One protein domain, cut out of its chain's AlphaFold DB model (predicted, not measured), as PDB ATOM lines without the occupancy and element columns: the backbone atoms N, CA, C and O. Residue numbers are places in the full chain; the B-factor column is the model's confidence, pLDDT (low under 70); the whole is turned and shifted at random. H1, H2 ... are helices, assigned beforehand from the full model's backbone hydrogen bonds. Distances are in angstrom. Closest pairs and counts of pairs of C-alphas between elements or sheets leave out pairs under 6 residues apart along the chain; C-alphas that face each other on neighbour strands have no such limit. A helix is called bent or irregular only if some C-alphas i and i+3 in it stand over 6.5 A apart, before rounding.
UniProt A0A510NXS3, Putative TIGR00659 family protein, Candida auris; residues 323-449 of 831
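This is residues 323 to 449 of the 831 residues of the protein "Putative TIGR00659 family protein" of Candida auris (UniProt A0A510NXS3). Three long helices cross at a slant, with H2 in the middle: H1 packs on residues 346 to 356 of H2, and H3 packs on residues 353 to 362. The short helix H4 folds back on the last part of H3, and the loops of residues 409 to 449, a long stretch with no named element, extend the model beyond the helices at one end; at the other end residues 366 to 371 stick out. The printed part has 127 residues, with four named helices in the order H1, H2, H3, H4 and no named strand; the class is all helix, with 65 of the 127 residues in named helices. The whole is only just compact, close to loose, with a radius of gyration of the C-alphas of 16.3 A, and elongated, spanning 52 by 34 by 29 A.

H2, the longest helix, covers residues 346 to 367, 31.4 A from first to last C-alpha; it begins at C-alpha 346, (98.040, -52.249, 1.002). It is neither bent nor irregular, but only just: C-alphas 362 and 365 are 6.4 A apart. H1 covers residues 323 to 339, 25.1 A, from C-alpha 323 at (99.995, -59.736, 20.131). It has a kink of 25 degrees near residue 333 and is only just irregular, with C-alphas 333 and 336 6.6 A apart. H3 covers residues 377 to 396, 28.1 A. H4 covers residues 403 to 408, 8.7 A, ending at C-alpha 408, (88.695, -48.845, -0.615).

H2 and H1 touch, form a helical hairpin and run opposite ways at a steep tilt of 44 degrees; their closest C-alphas, those of Tyr 349 and Ser 334, are 5.1 A apart. H2 and H3 touch at a steep tilt of 45 degrees, opposite ways, with the closest C-alphas, those of Ala 361 and Pro 377, 5.0 A apart. H1 and H3 are close but not clearly touching: the closest C-alphas, those of Tyr 339 and Tyr 396, are 6.6 A apart. H3 and H4 form a helical hairpin at a steep tilt of 42 degrees; H3 touches H4 with residues 389 to 394 alone, and the closest C-alphas, those of Ser 393 and Phe 404, are 5.3 A apart. H4 is apart from H1 and H2. In H3 and H4 every O i to N i+4 pair is within hydrogen-bond range; in H1 10 of 13 are, in H2 16 of 18.

The two C-alphas farthest apart, those of His 370 and Arg 438, are 52.7 A apart. The printed part has no cut, and the three links between helices are short. Within residues 409 to 449, residues 426 to 427 pair with residues 431 to 432, antiparallel. The mean pLDDT of the printed part is 76.5; residues 341 to 345, 365 to 375 and 423 to 445 are under 70.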
ATOM      1  N   ASP A 323     100.755 -59.800  21.386       82.44
ATOM      2  CA  ASP A 323      99.995 -59.736  20.131       82.44
ATOM      3  C   ASP A 323      99.690 -58.282  19.724       82.44
ATOM      4  O   ASP A 323      99.825 -57.922  18.554       82.44
ATOM      5  N   TRP A 324      99.366 -57.413  20.692       86.25
ATOM      6  CA  TRP A 324      99.196 -55.974  20.453       86.25
ATOM      7  C   TRP A 324     100.475 -55.350  19.904       86.25
ATOM      8  O   TRP A 324     100.421 -54.605  18.927       86.25
ATOM      9  N   PHE A 325     101.627 -55.675  20.497       86.88
ATOM     10  CA  PHE A 325     102.916 -55.177  20.023       86.88
ATOM     11  C   PHE A 325     103.243 -55.660  18.613       86.88
ATOM     12  O   PHE A 325     103.723 -54.868  17.806       86.88
ATOM     13  N   LEU A 326     102.958 -56.924  18.295       88.25
ATOM     14  CA  LEU A 326     103.236 -57.495  16.979       88.25
ATOM     15  C   LEU A 326     102.408 -56.813  15.883       88.25
ATOM     16  O   LEU A 326     102.972 -56.346  14.891       88.25
ATOM     17  N   PHE A 327     101.090 -56.692  16.069       89.81
ATOM     18  CA  PHE A 327     100.227 -56.029  15.086       89.81
ATOM     19  C   PHE A 327     100.462 -54.515  15.019       89.81
ATOM     20  O   PHE A 327     100.386 -53.937  13.935       89.81
ATOM     21  N   PHE A 328     100.817 -53.870  16.134       92.00
ATOM     22  CA  PHE A 328     101.207 -52.461  16.132       92.00
ATOM     23  C   PHE A 328     102.527 -52.231  15.385       92.00
ATOM     24  O   PHE A 328     102.613 -51.332  14.551       92.00
ATOM     25  N   ALA A 329     103.545 -53.067  15.609       91.44
ATOM     26  CA  ALA A 329     104.802 -52.999  14.866       91.44
ATOM     27  C   ALA A 329     104.571 -53.217  13.362       91.44
ATOM     28  O   ALA A 329     105.095 -52.471  12.537       91.44
ATOM     29  N   MET A 330     103.723 -54.183  13.004       90.31
ATOM     30  CA  MET A 330     103.304 -54.424  11.624       90.31
ATOM     31  C   MET A 330     102.598 -53.204  11.003       90.31
ATOM     32  O   MET A 330     102.866 -52.861   9.849       90.31
ATOM     33  N   PHE A 331     101.742 -52.513  11.759       91.50
ATOM     34  CA  PHE A 331     101.096 -51.272  11.320       91.50
ATOM     35  C   PHE A 331     102.118 -50.155  11.070       91.50
ATOM     36  O   PHE A 331     102.121 -49.543  10.005       91.50
ATOM     37  N   VAL A 332     103.051 -49.938  12.002       91.44
ATOM     38  CA  VAL A 332     104.094 -48.906  11.872       91.44
ATOM     39  C   VAL A 332     105.008 -49.174  10.675       91.44
ATOM     40  O   VAL A 332     105.325 -48.247   9.934       91.44
ATOM     41  N   VAL A 333     105.403 -50.430  10.443       90.44
ATOM     42  CA  VAL A 333     106.251 -50.811   9.298       90.44
ATOM     43  C   VAL A 333     105.500 -50.697   7.967       90.44
ATOM     44  O   VAL A 333     106.096 -50.336   6.954       90.44
ATOM     45  N   SER A 334     104.196 -50.980   7.949       87.94
ATOM     46  CA  SER A 334     103.381 -50.896   6.730       87.94
ATOM     47  C   SER A 334     102.956 -49.471   6.363       87.94
ATOM     48  O   SER A 334     102.669 -49.216   5.196       87.94
ATOM     49  N   LEU A 335     102.978 -48.525   7.306       86.19
ATOM     50  CA  LEU A 335     102.560 -47.139   7.076       86.19
ATOM     51  C   LEU A 335     103.433 -46.410   6.030       86.19
ATOM     52  O   LEU A 335     102.860 -45.857   5.095       86.19
ATOM     53  N   PRO A 336     104.785 -46.444   6.073       85.44
ATOM     54  CA  PRO A 336     105.608 -45.896   4.994       85.44
ATOM     55  C   PRO A 336     105.353 -46.578   3.647       85.44
ATOM     56  O   PRO A 336     105.307 -45.904   2.624       85.44
ATOM     57  N   LEU A 337     105.152 -47.900   3.647       81.75
ATOM     58  CA  LEU A 337     104.907 -48.675   2.426       81.75
ATOM     59  C   LEU A 337     103.579 -48.299   1.761       81.75
ATOM     60  O   LEU A 337     103.504 -48.292   0.539       81.75
ATOM     61  N   TYR A 338     102.561 -47.929   2.544       79.75
ATOM     62  CA  TYR A 338     101.267 -47.481   2.027       79.75
ATOM     63  C   TYR A 338     101.384 -46.223   1.145       79.75
ATOM     64  O   TYR A 338     100.728 -46.137   0.109       79.75
ATOM     65  N   TYR A 339     102.255 -45.274   1.507       79.81
ATOM     66  CA  TYR A 339     102.432 -44.019   0.761       79.81
ATOM     67  C   TYR A 339     103.446 -44.115  -0.393       79.81
ATOM     68  O   TYR A 339     103.543 -43.199  -1.214       79.81
ATOM     69  N   VAL A 340     104.201 -45.213  -0.497       79.38
ATOM     70  CA  VAL A 340     105.157 -45.420  -1.593       79.38
ATOM     71  C   VAL A 340     104.409 -45.902  -2.833       79.38
ATOM     72  O   VAL A 340     104.066 -47.072  -2.964       79.38
ATOM     73  N   SER A 341     104.226 -44.996  -3.798       60.12
ATOM     74  CA  SER A 341     103.501 -45.274  -5.052       60.12
ATOM     75  C   SER A 341     104.107 -46.417  -5.882       60.12
ATOM     76  O   SER A 341     103.417 -46.998  -6.705       60.12
ATOM     77  N   SER A 342     105.379 -46.772  -5.676       58.59
ATOM     78  CA  SER A 342     106.051 -47.864  -6.402       58.59
ATOM     79  C   SER A 342     105.771 -49.263  -5.830       58.59
ATOM     80  O   SER A 342     106.043 -50.254  -6.502       58.59
ATOM     81  N   ILE A 343     105.280 -49.362  -4.587       60.53
ATOM     82  CA  ILE A 343     105.137 -50.615  -3.829       60.53
ATOM     83  C   ILE A 343     103.760 -50.602  -3.144       60.53
ATOM     84  O   ILE A 343     103.652 -50.375  -1.945       60.53
ATOM     85  N   HIS A 344     102.675 -50.833  -3.891       58.47
ATOM     86  CA  HIS A 344     101.323 -50.889  -3.313       58.47
ATOM     87  C   HIS A 344     101.077 -52.201  -2.546       58.47
ATOM     88  O   HIS A 344     100.324 -53.073  -2.975       58.47
ATOM     89  N   ILE A 345     101.701 -52.349  -1.374       66.62
ATOM     90  CA  ILE A 345     101.417 -53.438  -0.428       66.62
ATOM     91  C   ILE A 345     100.379 -52.939   0.593       66.62
ATOM     92  O   ILE A 345     100.663 -52.770   1.777       66.62
ATOM     93  N   MET A 346      99.147 -52.690   0.131       77.25
ATOM     94  CA  MET A 346      98.040 -52.249   1.002       77.25
ATOM     95  C   MET A 346      97.561 -53.347   1.966       77.25
ATOM     96  O   MET A 346      96.942 -53.059   2.989       77.25
ATOM     97  N   LEU A 347      97.884 -54.611   1.671       84.75
ATOM     98  CA  LEU A 347      97.462 -55.773   2.450       84.75
ATOM     99  C   LEU A 347      97.865 -55.677   3.928       84.75
ATOM    100  O   LEU A 347      97.015 -55.807   4.806       84.75
ATOM    101  N   PHE A 348      99.155 -55.474   4.210       87.69
ATOM    102  CA  PHE A 348      99.662 -55.498   5.586       87.69
ATOM    103  C   PHE A 348      99.176 -54.299   6.404       87.69
ATOM    104  O   PHE A 348      98.903 -54.444   7.597       87.69
ATOM    105  N   TYR A 349      98.995 -53.151   5.747       88.56
ATOM    106  CA  TYR A 349      98.392 -51.966   6.348       88.56
ATOM    107  C   TYR A 349      96.930 -52.228   6.733       88.56
ATOM    108  O   TYR A 349      96.574 -52.113   7.903       88.56
ATOM    109  N   HIS A 350      96.098 -52.688   5.793       90.06
ATOM    110  CA  HIS A 350      94.687 -52.981   6.068       90.06
ATOM    111  C   HIS A 350      94.496 -54.123   7.080       90.06
ATOM    112  O   HIS A 350      93.587 -54.055   7.907       90.06
ATOM    113  N   LEU A 351      95.354 -55.149   7.065       91.06
ATOM    114  CA  LEU A 351      95.278 -56.270   8.006       91.06
ATOM    115  C   LEU A 351      95.605 -55.841   9.438       91.06
ATOM    116  O   LEU A 351      94.820 -56.104  10.349       91.06
ATOM    117  N   SER A 352      96.732 -55.155   9.635       91.56
ATOM    118  CA  SER A 352      97.128 -54.659  10.958       91.56
ATOM    119  C   SER A 352      96.129 -53.632  11.499       91.56
ATOM    120  O   SER A 352      95.741 -53.719  12.663       91.56
ATOM    121  N   LEU A 353      95.619 -52.746  10.636       92.06
ATOM    122  CA  LEU A 353      94.545 -51.813  10.967       92.06
ATOM    123  C   LEU A 353      93.270 -52.536  11.413       92.06
ATOM    124  O   LEU A 353      92.673 -52.149  12.416       92.06
ATOM    125  N   THR A 354      92.856 -53.585  10.700       91.88
ATOM    126  CA  THR A 354      91.628 -54.332  11.010       91.88
ATOM    127  C   THR A 354      91.733 -55.040  12.362       91.88
ATOM    128  O   THR A 354      90.832 -54.908  13.191       91.88
ATOM    129  N   VAL A 355      92.844 -55.736  12.626       91.06
ATOM    130  CA  VAL A 355      93.059 -56.452  13.897       91.06
ATOM    131  C   VAL A 355      93.187 -55.477  15.070       91.06
ATOM    132  O   VAL A 355      92.534 -55.667  16.096       91.06
ATOM    133  N   LEU A 356      93.960 -54.396  14.916       91.69
ATOM    134  CA  LEU A 356      94.123 -53.389  15.967       91.69
ATOM    135  C   LEU A 356      92.805 -52.660  16.258       91.69
ATOM    136  O   LEU A 356      92.458 -52.455  17.419       91.69
ATOM    137  N   SER A 357      92.037 -52.324  15.217       90.94
ATOM    138  CA  SER A 357      90.717 -51.703  15.368       90.94
ATOM    139  C   SER A 357      89.737 -52.624  16.084       90.94
ATOM    140  O   SER A 357      88.961 -52.156  16.913       90.94
ATOM    141  N   TYR A 358      89.785 -53.932  15.810       89.00
ATOM    142  CA  TYR A 358      88.984 -54.914  16.535       89.00
ATOM    143  C   TYR A 358      89.386 -55.002  18.009       89.00
ATOM    144  O   TYR A 358      88.522 -54.956  18.881       89.00
ATOM    145  N   TYR A 359      90.685 -55.039  18.316       86.75
ATOM    146  CA  TYR A 359      91.136 -55.016  19.703       86.75
ATOM    147  C   TYR A 359      90.692 -53.751  20.443       86.75
ATOM    148  O   TYR A 359      90.174 -53.846  21.552       86.75
ATOM    149  N   VAL A 360      90.813 -52.573  19.825       86.94
ATOM    150  CA  VAL A 360      90.290 -51.320  20.394       86.94
ATOM    151  C   VAL A 360      88.773 -51.395  20.590       86.94
ATOM    152  O   VAL A 360      88.276 -50.997  21.644       86.94
ATOM    153  N   ALA A 361      88.041 -51.955  19.624       83.44
ATOM    154  CA  ALA A 361      86.597 -52.145  19.715       83.44
ATOM    155  C   ALA A 361      86.185 -53.059  20.879       83.44
ATOM    156  O   ALA A 361      85.138 -52.819  21.472       83.44
ATOM    157  N   LEU A 362      87.010 -54.039  21.265       78.62
ATOM    158  CA  LEU A 362      86.771 -54.866  22.455       78.62
ATOM    159  C   LEU A 362      86.963 -54.093  23.771       78.62
ATOM    160  O   LEU A 362      86.276 -54.379  24.748       78.62
ATOM    161  N   LEU A 363      87.855 -53.096  23.819       78.69
ATOM    162  CA  LEU A 363      88.087 -52.293  25.032       78.69
ATOM    163  C   LEU A 363      86.984 -51.257  25.289       78.69
ATOM    164  O   LEU A 363      86.794 -50.842  26.433       78.69
ATOM    165  N   ILE A 364      86.281 -50.809  24.249       73.75
ATOM    166  CA  ILE A 364      85.296 -49.722  24.353       73.75
ATOM    167  C   ILE A 364      84.094 -50.111  25.241       73.75
ATOM    168  O   ILE A 364      83.812 -49.361  26.179       73.75
ATOM    169  N   PRO A 365      83.433 -51.274  25.054       65.25
ATOM    170  CA  PRO A 365      82.364 -51.730  25.946       65.25
ATOM    171  C   PRO A 365      82.814 -51.960  27.394       65.25
ATOM    172  O   PRO A 365      82.003 -51.823  28.305       65.25
ATOM    173  N   ILE A 366      84.092 -52.300  27.610       63.84
ATOM    174  CA  ILE A 366      84.670 -52.521  28.947       63.84
ATOM    175  C   ILE A 366      84.849 -51.186  29.679       63.84
ATOM    176  O   ILE A 366      84.564 -51.089  30.867       63.84
ATOM    177  N   LYS A 367      85.302 -50.143  28.973       68.56
ATOM    178  CA  LYS A 367      85.515 -48.811  29.559       68.56
ATOM    179  C   LYS A 367      84.229 -48.004  29.727       68.56
ATOM    180  O   LYS A 367      84.166 -47.161  30.614       68.56
ATOM    181  N   VAL A 368      83.233 -48.216  28.865       69.44
ATOM    182  CA  VAL A 368      81.961 -47.480  28.889       69.44
ATOM    183  C   VAL A 368      80.794 -48.478  28.910       69.44
ATOM    184  O   VAL A 368      80.275 -48.849  27.853       69.44
ATOM    185  N   PRO A 369      80.337 -48.914  30.099       57.97
ATOM    186  CA  PRO A 369      79.363 -50.001  30.230       57.97
ATOM    187  C   PRO A 369      77.986 -49.666  29.636       57.97
ATOM    188  O   PRO A 369      77.301 -50.555  29.132       57.97
ATOM    189  N   HIS A 370      77.600 -48.385  29.595       58.56
ATOM    190  CA  HIS A 370      76.336 -47.941  28.991       58.56
ATOM    191  C   HIS A 370      76.267 -48.211  27.474       58.56
ATOM    192  O   HIS A 370      75.185 -48.326  26.898       58.56
ATOM    193  N   LEU A 371      77.418 -48.348  26.808       57.91
ATOM    194  CA  LEU A 371      77.481 -48.661  25.383       57.91
ATOM    195  C   LEU A 371      77.337 -50.165  25.102       57.91
ATOM    196  O   LEU A 371      76.997 -50.511  23.976       57.91
ATOM    197  N   ARG A 372      77.489 -51.061  26.091       57.16
ATOM    198  CA  ARG A 372      77.531 -52.532  25.910       57.16
ATOM    199  C   ARG A 372      76.344 -53.118  25.129       57.16
ATOM    200  O   ARG A 372      76.525 -54.109  24.430       57.16
ATOM    201  N   LYS A 373      75.157 -52.502  25.208       57.59
ATOM    202  CA  LYS A 373      73.947 -52.946  24.485       57.59
ATOM    203  C   LYS A 373      73.936 -52.585  22.991       57.59
ATOM    204  O   LYS A 373      73.294 -53.277  22.214       57.59
ATOM    205  N   PHE A 374      74.628 -51.518  22.585       57.94
ATOM    206  CA  PHE A 374      74.590 -50.989  21.209       57.94
ATOM    207  C   PHE A 374      75.951 -51.061  20.491       57.94
ATOM    208  O   PHE A 374      76.024 -51.050  19.264       57.94
ATOM    209  N   ALA A 375      77.038 -51.164  21.252       60.97
ATOM    210  CA  ALA A 375      78.423 -51.195  20.803       60.97
ATOM    211  C   ALA A 375      78.874 -52.609  20.411       60.97
ATOM    212  O   ALA A 375      79.747 -53.189  21.057       60.97
ATOM    213  N   HIS A 376      78.294 -53.176  19.349       72.69
ATOM    214  CA  HIS A 376      78.803 -54.442  18.826       72.69
ATOM    215  C   HIS A 376      80.244 -54.249  18.298       72.69
ATOM    216  O   HIS A 376      80.448 -53.366  17.454       72.69
ATOM    217  N   PRO A 377      81.237 -55.065  18.714       78.31
ATOM    218  CA  PRO A 377      82.642 -54.869  18.346       78.31
ATOM    219  C   PRO A 377      82.885 -54.769  16.835       78.31
ATOM    220  O   PRO A 377      83.672 -53.934  16.404       78.31
ATOM    221  N   ILE A 378      82.145 -55.542  16.027       80.94
ATOM    222  CA  ILE A 378      82.224 -55.506  14.550       80.94
ATOM    223  C   ILE A 378      81.819 -54.135  13.978       80.94
ATOM    224  O   ILE A 378      82.458 -53.630  13.053       80.94
ATOM    225  N   LEU A 379      80.757 -53.517  14.508       83.00
ATOM    226  CA  LEU A 379      80.273 -52.230  13.998       83.00
ATOM    227  C   LEU A 379      81.243 -51.108  14.373       83.00
ATOM    228  O   LEU A 379      81.612 -50.307  13.516       83.00
ATOM    229  N   ILE A 380      81.723 -51.100  15.619       86.44
ATOM    230  CA  ILE A 380      82.723 -50.126  16.075       86.44
ATOM    231  C   ILE A 380      84.017 -50.268  15.279       86.44
ATOM    232  O   ILE A 380      84.548 -49.265  14.803       86.44
ATOM    233  N   SER A 381      84.514 -51.497  15.101       89.06
ATOM    234  CA  SER A 381      85.735 -51.723  14.331       89.06
ATOM    235  C   SER A 381      85.570 -51.255  12.891       89.06
ATOM    236  O   SER A 381      86.481 -50.636  12.360       89.06
ATOM    237  N   THR A 382      84.405 -51.474  12.272       89.12
ATOM    238  CA  THR A 382      84.128 -51.001  10.905       89.12
ATOM    239  C   THR A 382      84.187 -49.477  10.820       89.12
ATOM    240  O   THR A 382      84.869 -48.947   9.946       89.12
ATOM    241  N   VAL A 383      83.513 -48.765  11.730       90.44
ATOM    242  CA  VAL A 383      83.530 -47.292  11.754       90.44
ATOM    243  C   VAL A 383      84.955 -46.772  11.940       90.44
ATOM    244  O   VAL A 383      85.371 -45.859  11.232       90.44
ATOM    245  N   LEU A 384      85.724 -47.387  12.842       91.94
ATOM    246  CA  LEU A 384      87.115 -47.017  13.095       91.94
ATOM    247  C   LEU A 384      88.014 -47.264  11.872       91.94
ATOM    248  O   LEU A 384      88.804 -46.393  11.513       91.94
ATOM    249  N   ILE A 385      87.860 -48.409  11.198       91.88
ATOM    250  CA  ILE A 385      88.598 -48.743   9.971       91.88
ATOM    251  C   ILE A 385      88.265 -47.742   8.865       91.88
ATOM    252  O   ILE A 385      89.179 -47.167   8.285       91.88
ATOM    253  N   LEU A 386      86.978 -47.487   8.603       91.25
ATOM    254  CA  LEU A 386      86.552 -46.532   7.578       91.25
ATOM    255  C   LEU A 386      87.075 -45.124   7.870       91.25
ATOM    256  O   LEU A 386      87.551 -44.457   6.958       91.25
ATOM    257  N   PHE A 387      87.052 -44.693   9.132       91.81
ATOM    258  CA  PHE A 387      87.579 -43.393   9.544       91.81
ATOM    259  C   PHE A 387      89.093 -43.276   9.320       91.81
ATOM    260  O   PHE A 387      89.561 -42.283   8.762       91.81
ATOM    261  N   ILE A 388      89.868 -44.296   9.699       90.50
ATOM    262  CA  ILE A 388      91.326 -44.292   9.516       90.50
ATOM    263  C   ILE A 388      91.694 -44.400   8.031       90.50
ATOM    264  O   ILE A 388      92.560 -43.657   7.570       90.50
ATOM    265  N   CYS A 389      91.009 -45.252   7.261       88.06
ATOM    266  CA  CYS A 389      91.177 -45.337   5.807       88.06
ATOM    267  C   CYS A 389      90.812 -44.016   5.115       88.06
ATOM    268  O   CYS A 389      91.504 -43.604   4.189       88.06
ATOM    269  N   PHE A 390      89.772 -43.320   5.579       88.44
ATOM    270  CA  PHE A 390      89.391 -42.008   5.060       88.44
ATOM    271  C   PHE A 390      90.485 -40.962   5.297       88.44
ATOM    272  O   PHE A 390      90.877 -40.267   4.361       88.44
ATOM    273  N   ILE A 391      91.048 -40.894   6.509       88.00
ATOM    274  CA  ILE A 391      92.181 -40.004   6.810       88.00
ATOM    275  C   ILE A 391      93.405 -40.372   5.962       88.00
ATOM    276  O   ILE A 391      94.022 -39.487   5.370       88.00
ATOM    277  N   GLY A 392      93.746 -41.662   5.872       84.00
ATOM    278  CA  GLY A 392      94.871 -42.143   5.066       84.00
ATOM    279  C   GLY A 392      94.731 -41.772   3.588       84.00
ATOM    280  O   GLY A 392      95.672 -41.252   2.989       84.00
ATOM    281  N   SER A 393      93.530 -41.935   3.032       84.75
ATOM    282  CA  SER A 393      93.228 -41.566   1.649       84.75
ATOM    283  C   SER A 393      93.277 -40.054   1.419       84.75
ATOM    284  O   SER A 393      93.841 -39.608   0.422       84.75
ATOM    285  N   LEU A 394      92.772 -39.240   2.356       85.19
ATOM    286  CA  LEU A 394      92.880 -37.779   2.268       85.19
ATOM    287  C   LEU A 394      94.339 -37.311   2.253       85.19
ATOM    288  O   LEU A 394      94.673 -36.386   1.513       85.19
ATOM    289  N   ILE A 395      95.210 -37.946   3.042       84.31
ATOM    290  CA  ILE A 395      96.647 -37.644   3.049       84.31
ATOM    291  C   ILE A 395      97.278 -38.052   1.711       84.31
ATOM    292  O   ILE A 395      98.022 -37.266   1.123       84.31
ATOM    293  N   TYR A 396      96.953 -39.244   1.204       80.50
ATOM    294  CA  TYR A 396      97.494 -39.768  -0.052       80.50
ATOM    295  C   TYR A 396      97.067 -38.921  -1.269       80.50
ATOM    296  O   TYR A 396      97.901 -38.509  -2.076       80.50
ATOM    297  N   HIS A 397      95.784 -38.565  -1.351       80.25
ATOM    298  CA  HIS A 397      95.186 -37.805  -2.454       80.25
ATOM    299  C   HIS A 397      95.217 -36.278  -2.264       80.25
ATOM    300  O   HIS A 397      94.495 -35.556  -2.956       80.25
ATOM    301  N   LYS A 398      96.036 -35.751  -1.339       80.06
ATOM    302  CA  LYS A 398      96.179 -34.303  -1.068       80.06
ATOM    303  C   LYS A 398      94.838 -33.583  -0.821       80.06
ATOM    304  O   LYS A 398      94.648 -32.448  -1.253       80.06
ATOM    305  N   GLY A 399      93.910 -34.240  -0.129       76.62
ATOM    306  CA  GLY A 399      92.630 -33.667   0.298       76.62
ATOM    307  C   GLY A 399      91.445 -33.883  -0.647       76.62
ATOM    308  O   GLY A 399      90.381 -33.322  -0.392       76.62
ATOM    309  N   VAL A 400      91.575 -34.684  -1.713       80.56
ATOM    310  CA  VAL A 400      90.446 -35.002  -2.605       80.56
ATOM    311  C   VAL A 400      89.634 -36.188  -2.051       80.56
ATOM    312  O   VAL A 400      90.150 -37.305  -2.015       80.56
ATOM    313  N   PRO A 401      88.351 -36.011  -1.673       73.69
ATOM    314  CA  PRO A 401      87.556 -37.068  -1.037       73.69
ATOM    315  C   PRO A 401      87.146 -38.199  -1.994       73.69
ATOM    316  O   PRO A 401      86.825 -39.293  -1.544       73.69
ATOM    317  N   GLN A 402      87.171 -37.966  -3.311       72.12
ATOM    318  CA  GLN A 402      86.825 -38.985  -4.314       72.12
ATOM    319  C   GLN A 402      87.845 -40.137  -4.377       72.12
ATOM    320  O   GLN A 402      87.480 -41.240  -4.777       72.12
ATOM    321  N   GLY A 403      89.090 -39.912  -3.934       73.62
ATOM    322  CA  GLY A 403      90.126 -40.950  -3.870       73.62
ATOM    323  C   GLY A 403      89.833 -42.051  -2.844       73.62
ATOM    324  O   GLY A 403      90.279 -43.181  -3.013       73.62
ATOM    325  N   PHE A 404      89.000 -41.773  -1.835       82.31
ATOM    326  CA  PHE A 404      88.677 -42.733  -0.775       82.31
ATOM    327  C   PHE A 404      88.010 -44.005  -1.298       82.31
ATOM    328  O   PHE A 404      88.412 -45.106  -0.932       82.31
ATOM    329  N   LEU A 405      87.006 -43.870  -2.172       79.81
ATOM    330  CA  LEU A 405      86.322 -45.037  -2.733       79.81
ATOM    331  C   LEU A 405      87.256 -45.843  -3.644       79.81
ATOM    332  O   LEU A 405      87.156 -47.063  -3.674       79.81
ATOM    333  N   GLN A 406      88.193 -45.188  -4.331       76.38
ATOM    334  CA  GLN A 406      89.189 -45.867  -5.166       76.38
ATOM    335  C   GLN A 406      90.173 -46.671  -4.302       76.38
ATOM    336  O   GLN A 406      90.420 -47.840  -4.585       76.38
ATOM    337  N   ASP A 407      90.648 -46.104  -3.190       77.81
ATOM    338  CA  ASP A 407      91.520 -46.810  -2.241       77.81
ATOM    339  C   ASP A 407      90.805 -47.982  -1.551       77.81
ATOM    340  O   ASP A 407      91.394 -49.038  -1.298       77.81
ATOM    341  N   LEU A 408      89.507 -47.826  -1.275       82.19
ATOM    342  CA  LEU A 408      88.695 -48.845  -0.615       82.19
ATOM    343  C   LEU A 408      88.512 -50.102  -1.484       82.19
ATOM    344  O   LEU A 408      88.368 -51.199  -0.940       82.19
ATOM    345  N   GLN A 409      88.593 -49.987  -2.815       77.81
ATOM    346  CA  GLN A 409      88.555 -51.140  -3.730       77.81
ATOM    347  C   GLN A 409      89.733 -52.103  -3.504       77.81
ATOM    348  O   GLN A 409      89.599 -53.308  -3.716       77.81
ATOM    349  N   PHE A 410      90.869 -51.612  -3.000       79.19
ATOM    350  CA  PHE A 410      92.025 -52.448  -2.657       79.19
ATOM    351  C   PHE A 410      91.876 -53.166  -1.311       79.19
ATOM    352  O   PHE A 410      92.677 -54.047  -0.982       79.19
ATOM    353  N   TYR A 411      90.855 -52.831  -0.514       84.38
ATOM    354  CA  TYR A 411      90.554 -53.577   0.704       84.38
ATOM    355  C   TYR A 411      90.106 -55.008   0.374       84.38
ATOM    356  O   TYR A 411      90.553 -55.947   1.036       84.38
ATOM    357  N   LYS A 412      89.283 -55.189  -0.670       83.50
ATOM    358  CA  LYS A 412      88.788 -56.490  -1.141       83.50
ATOM    359  C   LYS A 412      88.753 -56.534  -2.671       83.50
ATOM    360  O   LYS A 412      87.872 -55.956  -3.298       83.50
ATOM    361  N   THR A 413      89.702 -57.254  -3.264       77.94
ATOM    362  CA  THR A 413      89.919 -57.285  -4.718       77.94
ATOM    363  C   THR A 413      89.159 -58.429  -5.397       77.94
ATOM    364  O   THR A 413      88.914 -58.390  -6.599       77.94
ATOM    365  N   GLY A 414      88.735 -59.450  -4.641       75.50
ATOM    366  CA  GLY A 414      88.090 -60.665  -5.155       75.50
ATOM    367  C   GLY A 414      89.066 -61.825  -5.396       75.50
ATOM    368  O   GLY A 414      88.674 -62.888  -5.891       75.50
ATOM    369  N   LYS A 415      90.344 -61.652  -5.039       79.56
ATOM    370  CA  LYS A 415      91.415 -62.656  -5.138       79.56
ATOM    371  C   LYS A 415      91.439 -63.589  -3.921       79.56
ATOM    372  O   LYS A 415      92.388 -63.598  -3.147       79.56
ATOM    373  N   THR A 416      90.397 -64.394  -3.741       85.50
ATOM    374  CA  THR A 416      90.350 -65.395  -2.655       85.50
ATOM    375  C   THR A 416      91.284 -66.582  -2.920       85.50
ATOM    376  O   THR A 416      91.793 -66.745  -4.033       85.50
ATOM    377  N   TYR A 417      91.475 -67.459  -1.924       86.81
ATOM    378  CA  TYR A 417      92.303 -68.670  -2.061       86.81
ATOM    379  C   TYR A 417      91.898 -69.567  -3.250       86.81
ATOM    380  O   TYR A 417      92.749 -70.220  -3.845       86.81
ATOM    381  N   LEU A 418      90.621 -69.541  -3.652       83.75
ATOM    382  CA  LEU A 418      90.103 -70.274  -4.813       83.75
ATOM    383  C   LEU A 418      90.556 -69.692  -6.159       83.75
ATOM    384  O   LEU A 418      90.691 -70.423  -7.134       83.75
ATOM    385  N   ARG A 419      90.766 -68.373  -6.241       79.75
ATOM    386  CA  ARG A 419      91.079 -67.657  -7.494       79.75
ATOM    387  C   ARG A 419      92.496 -67.081  -7.521       79.75
ATOM    388  O   ARG A 419      92.848 -66.360  -8.462       79.75
ATOM    389  N   LEU A 420      93.302 -67.390  -6.506       80.50
ATOM    390  CA  LEU A 420      94.650 -66.859  -6.327       80.50
ATOM    391  C   LEU A 420      95.546 -67.173  -7.535       80.50
ATOM    392  O   LEU A 420      96.226 -66.286  -8.044       80.50
ATOM    393  N   PHE A 421      95.455 -68.396  -8.061       80.50
ATOM    394  CA  PHE A 421      96.297 -68.884  -9.159       80.50
ATOM    395  C   PHE A 421      95.756 -68.586 -10.568       80.50
ATOM    396  O   PHE A 421      96.401 -68.915 -11.557       80.50
ATOM    397  N   ASN A 422      94.602 -67.918 -10.697       71.62
ATOM    398  CA  ASN A 422      93.926 -67.766 -11.992       71.62
ATOM    399  C   ASN A 422      94.514 -66.681 -12.919       71.62
ATOM    400  O   ASN A 422      93.927 -66.434 -13.965       71.62
ATOM    401  N   ASN A 423      95.622 -66.010 -12.569       68.44
ATOM    402  CA  ASN A 423      96.308 -64.942 -13.340       68.44
ATOM    403  C   ASN A 423      95.440 -63.782 -13.902       68.44
ATOM    404  O   ASN A 423      95.965 -62.874 -14.537       68.44
ATOM    405  N   LYS A 424      94.129 -63.755 -13.638       67.62
ATOM    406  CA  LYS A 424      93.179 -62.709 -14.053       67.62
ATOM    407  C   LYS A 424      93.111 -61.595 -13.016       67.62
ATOM    408  O   LYS A 424      93.027 -61.908 -11.832       67.62
ATOM    409  N   ALA A 425      93.114 -60.332 -13.424       63.94
ATOM    410  CA  ALA A 425      92.893 -59.211 -12.513       63.94
ATOM    411  C   ALA A 425      91.398 -59.024 -12.200       63.94
ATOM    412  O   ALA A 425      90.560 -59.244 -13.077       63.94
ATOM    413  N   MET A 426      91.073 -58.653 -10.958       66.06
ATOM    414  CA  MET A 426      89.693 -58.490 -10.488       66.06
ATOM    415  C   MET A 426      89.528 -57.197  -9.669       66.06
ATOM    416  O   MET A 426      90.426 -56.845  -8.904       66.06
ATOM    417  N   TYR A 427      88.389 -56.519  -9.846       63.34
ATOM    418  CA  TYR A 427      87.918 -55.369  -9.054       63.34
ATOM    419  C   TYR A 427      86.509 -55.637  -8.495       63.34
ATOM    420  O   TYR A 427      85.924 -56.681  -8.776       63.34
ATOM    421  N   ASN A 428      85.964 -54.721  -7.681       59.94
ATOM    422  CA  ASN A 428      84.555 -54.716  -7.253       59.94
ATOM    423  C   ASN A 428      84.035 -56.072  -6.742       59.94
ATOM    424  O   ASN A 428      83.038 -56.592  -7.231       59.94
ATOM    425  N   ASN A 429      84.715 -56.685  -5.769       60.19
ATOM    426  CA  ASN A 429      84.329 -58.003  -5.244       60.19
ATOM    427  C   ASN A 429      84.320 -59.154  -6.277       60.19
ATOM    428  O   ASN A 429      83.686 -60.181  -6.028       60.19
ATOM    429  N   GLY A 430      85.056 -59.048  -7.390       58.69
ATOM    430  CA  GLY A 430      85.294 -60.166  -8.312       58.69
ATOM    431  C   GLY A 430      84.904 -59.948  -9.777       58.69
ATOM    432  O   GLY A 430      84.877 -60.931 -10.520       58.69
ATOM    433  N   GLU A 431      84.624 -58.717 -10.207       63.00
ATOM    434  CA  GLU A 431      84.466 -58.366 -11.622       63.00
ATOM    435  C   GLU A 431      85.814 -58.464 -12.349       63.00
ATOM    436  O   GLU A 431      86.829 -57.929 -11.898       63.00
ATOM    437  N   ILE A 432      85.839 -59.186 -13.472       62.25
ATOM    438  CA  ILE A 432      87.056 -59.422 -14.257       62.25
ATOM    439  C   ILE A 432      87.316 -58.204 -15.140       62.25
ATOM    440  O   ILE A 432      86.452 -57.811 -15.920       62.25
ATOM    441  N   ILE A 433      88.523 -57.646 -15.067       62.84
ATOM    442  CA  ILE A 433      88.915 -56.504 -15.899       62.84
ATOM    443  C   ILE A 433      89.398 -57.032 -17.259       62.84
ATOM    444  O   ILE A 433      90.342 -57.829 -17.288       62.84
ATOM    445  N   PRO A 434      88.795 -56.612 -18.384       54.03
ATOM    446  CA  PRO A 434      89.172 -57.094 -19.712       54.03
ATOM    447  C   PRO A 434      90.512 -56.535 -20.233       54.03
ATOM    448  O   PRO A 434      91.119 -57.161 -21.099       54.03
ATOM    449  N   GLU A 435      91.019 -55.412 -19.704       54.22
ATOM    450  CA  GLU A 435      92.251 -54.761 -20.185       54.22
ATOM    451  C   GLU A 435      93.407 -54.798 -19.170       54.22
ATOM    452  O   GLU A 435      93.361 -54.193 -18.098       54.22
ATOM    453  N   PHE A 436      94.498 -55.472 -19.549       49.19
ATOM    454  CA  PHE A 436      95.750 -55.534 -18.791       49.19
ATOM    455  C   PHE A 436      96.561 -54.243 -18.987       49.19
ATOM    456  O   PHE A 436      97.425 -54.159 -19.862       49.19
ATOM    457  N   HIS A 437      96.313 -53.225 -18.166       49.88
ATOM    458  CA  HIS A 437      97.220 -52.082 -18.084       49.88
ATOM    459  C   HIS A 437      98.480 -52.503 -17.306       49.88
ATOM    460  O   HIS A 437      98.395 -52.914 -16.153       49.88
ATOM    461  N   ARG A 438      99.669 -52.403 -17.929       44.25
ATOM    462  CA  ARG A 438     100.999 -52.786 -17.382       44.25
ATOM    463  C   ARG A 438     101.472 -51.960 -16.165       44.25
ATOM    464  O   ARG A 438     102.660 -51.947 -15.856       44.25
ATOM    465  N   ASN A 439     100.573 -51.280 -15.469       51.62
ATOM    466  CA  ASN A 439     100.880 -50.582 -14.231       51.62
ATOM    467  C   ASN A 439     100.530 -51.514 -13.068       51.62
ATOM    468  O   ASN A 439      99.364 -51.654 -12.712       51.62
ATOM    469  N   PHE A 440     101.546 -52.131 -12.453       45.78
ATOM    470  CA  PHE A 440     101.406 -52.963 -11.243       45.78
ATOM    471  C   PHE A 440     100.733 -52.226 -10.068       45.78
ATOM    472  O   PHE A 440     100.290 -52.846  -9.108       45.78
ATOM    473  N   THR A 441     100.665 -50.899 -10.162       47.31
ATOM    474  CA  THR A 441     100.055 -49.966  -9.217       47.31
ATOM    475  C   THR A 441      98.569 -49.705  -9.488       47.31
ATOM    476  O   THR A 441      97.862 -49.284  -8.587       47.31
ATOM    477  N   ALA A 442      98.081 -49.992 -10.701       48.62
ATOM    478  CA  ALA A 442      96.698 -49.755 -11.126       48.62
ATOM    479  C   ALA A 442      95.893 -51.051 -11.329       48.62
ATOM    480  O   ALA A 442      94.766 -50.991 -11.817       48.62
ATOM    481  N   VAL A 443      96.465 -52.222 -11.017       55.28
ATOM    482  CA  VAL A 443      95.816 -53.533 -11.176       55.28
ATOM    483  C   VAL A 443      96.252 -54.467 -10.032       55.28
ATOM    484  O   VAL A 443      97.405 -54.908 -10.019       55.28
ATOM    485  N   PRO A 444      95.381 -54.813  -9.064       58.12
ATOM    486  CA  PRO A 444      95.756 -55.692  -7.965       58.12
ATOM    487  C   PRO A 444      95.842 -57.150  -8.437       58.12
ATOM    488  O   PRO A 444      94.842 -57.859  -8.564       58.12
ATOM    489  N   LEU A 445      97.064 -57.631  -8.681       64.38
ATOM    490  CA  LEU A 445      97.319 -59.068  -8.863       64.38
ATOM    491  C   LEU A 445      97.242 -59.846  -7.539       64.38
ATOM    492  O   LEU A 445      96.964 -61.047  -7.550       64.38
ATOM    493  N   TRP A 446      97.489 -59.161  -6.422       74.31
ATOM    494  CA  TRP A 446      97.614 -59.730  -5.082       74.31
ATOM    495  C   TRP A 446      96.304 -59.604  -4.282       74.31
ATOM    496  O   TRP A 446      95.517 -58.685  -4.529       74.31
ATOM    497  N   PRO A 447      96.051 -60.515  -3.323       83.75
ATOM    498  CA  PRO A 447      94.865 -60.462  -2.472       83.75
ATOM    499  C   PRO A 447      94.860 -59.241  -1.548       83.75
ATOM    500  O   PRO A 447      95.890 -58.884  -0.967       83.75
ATOM    501  N   GLY A 448      93.684 -58.634  -1.377       85.44
ATOM    502  CA  GLY A 448      93.445 -57.622  -0.351       85.44
ATOM    503  C   GLY A 448      93.258 -58.239   1.039       85.44
ATOM    504  O   GLY A 448      93.097 -59.453   1.197       85.44
ATOM    505  N   CYS A 449      93.236 -57.397   2.076       88.88
ATOM    506  CA  CYS A 449      92.975 -57.839   3.453       88.88
ATOM    507  C   CYS A 449      91.619 -58.544   3.569       88.88
ATOM    508  O   CYS A 449      91.521 -59.625   4.153       88.88
TER     509      CYS A 449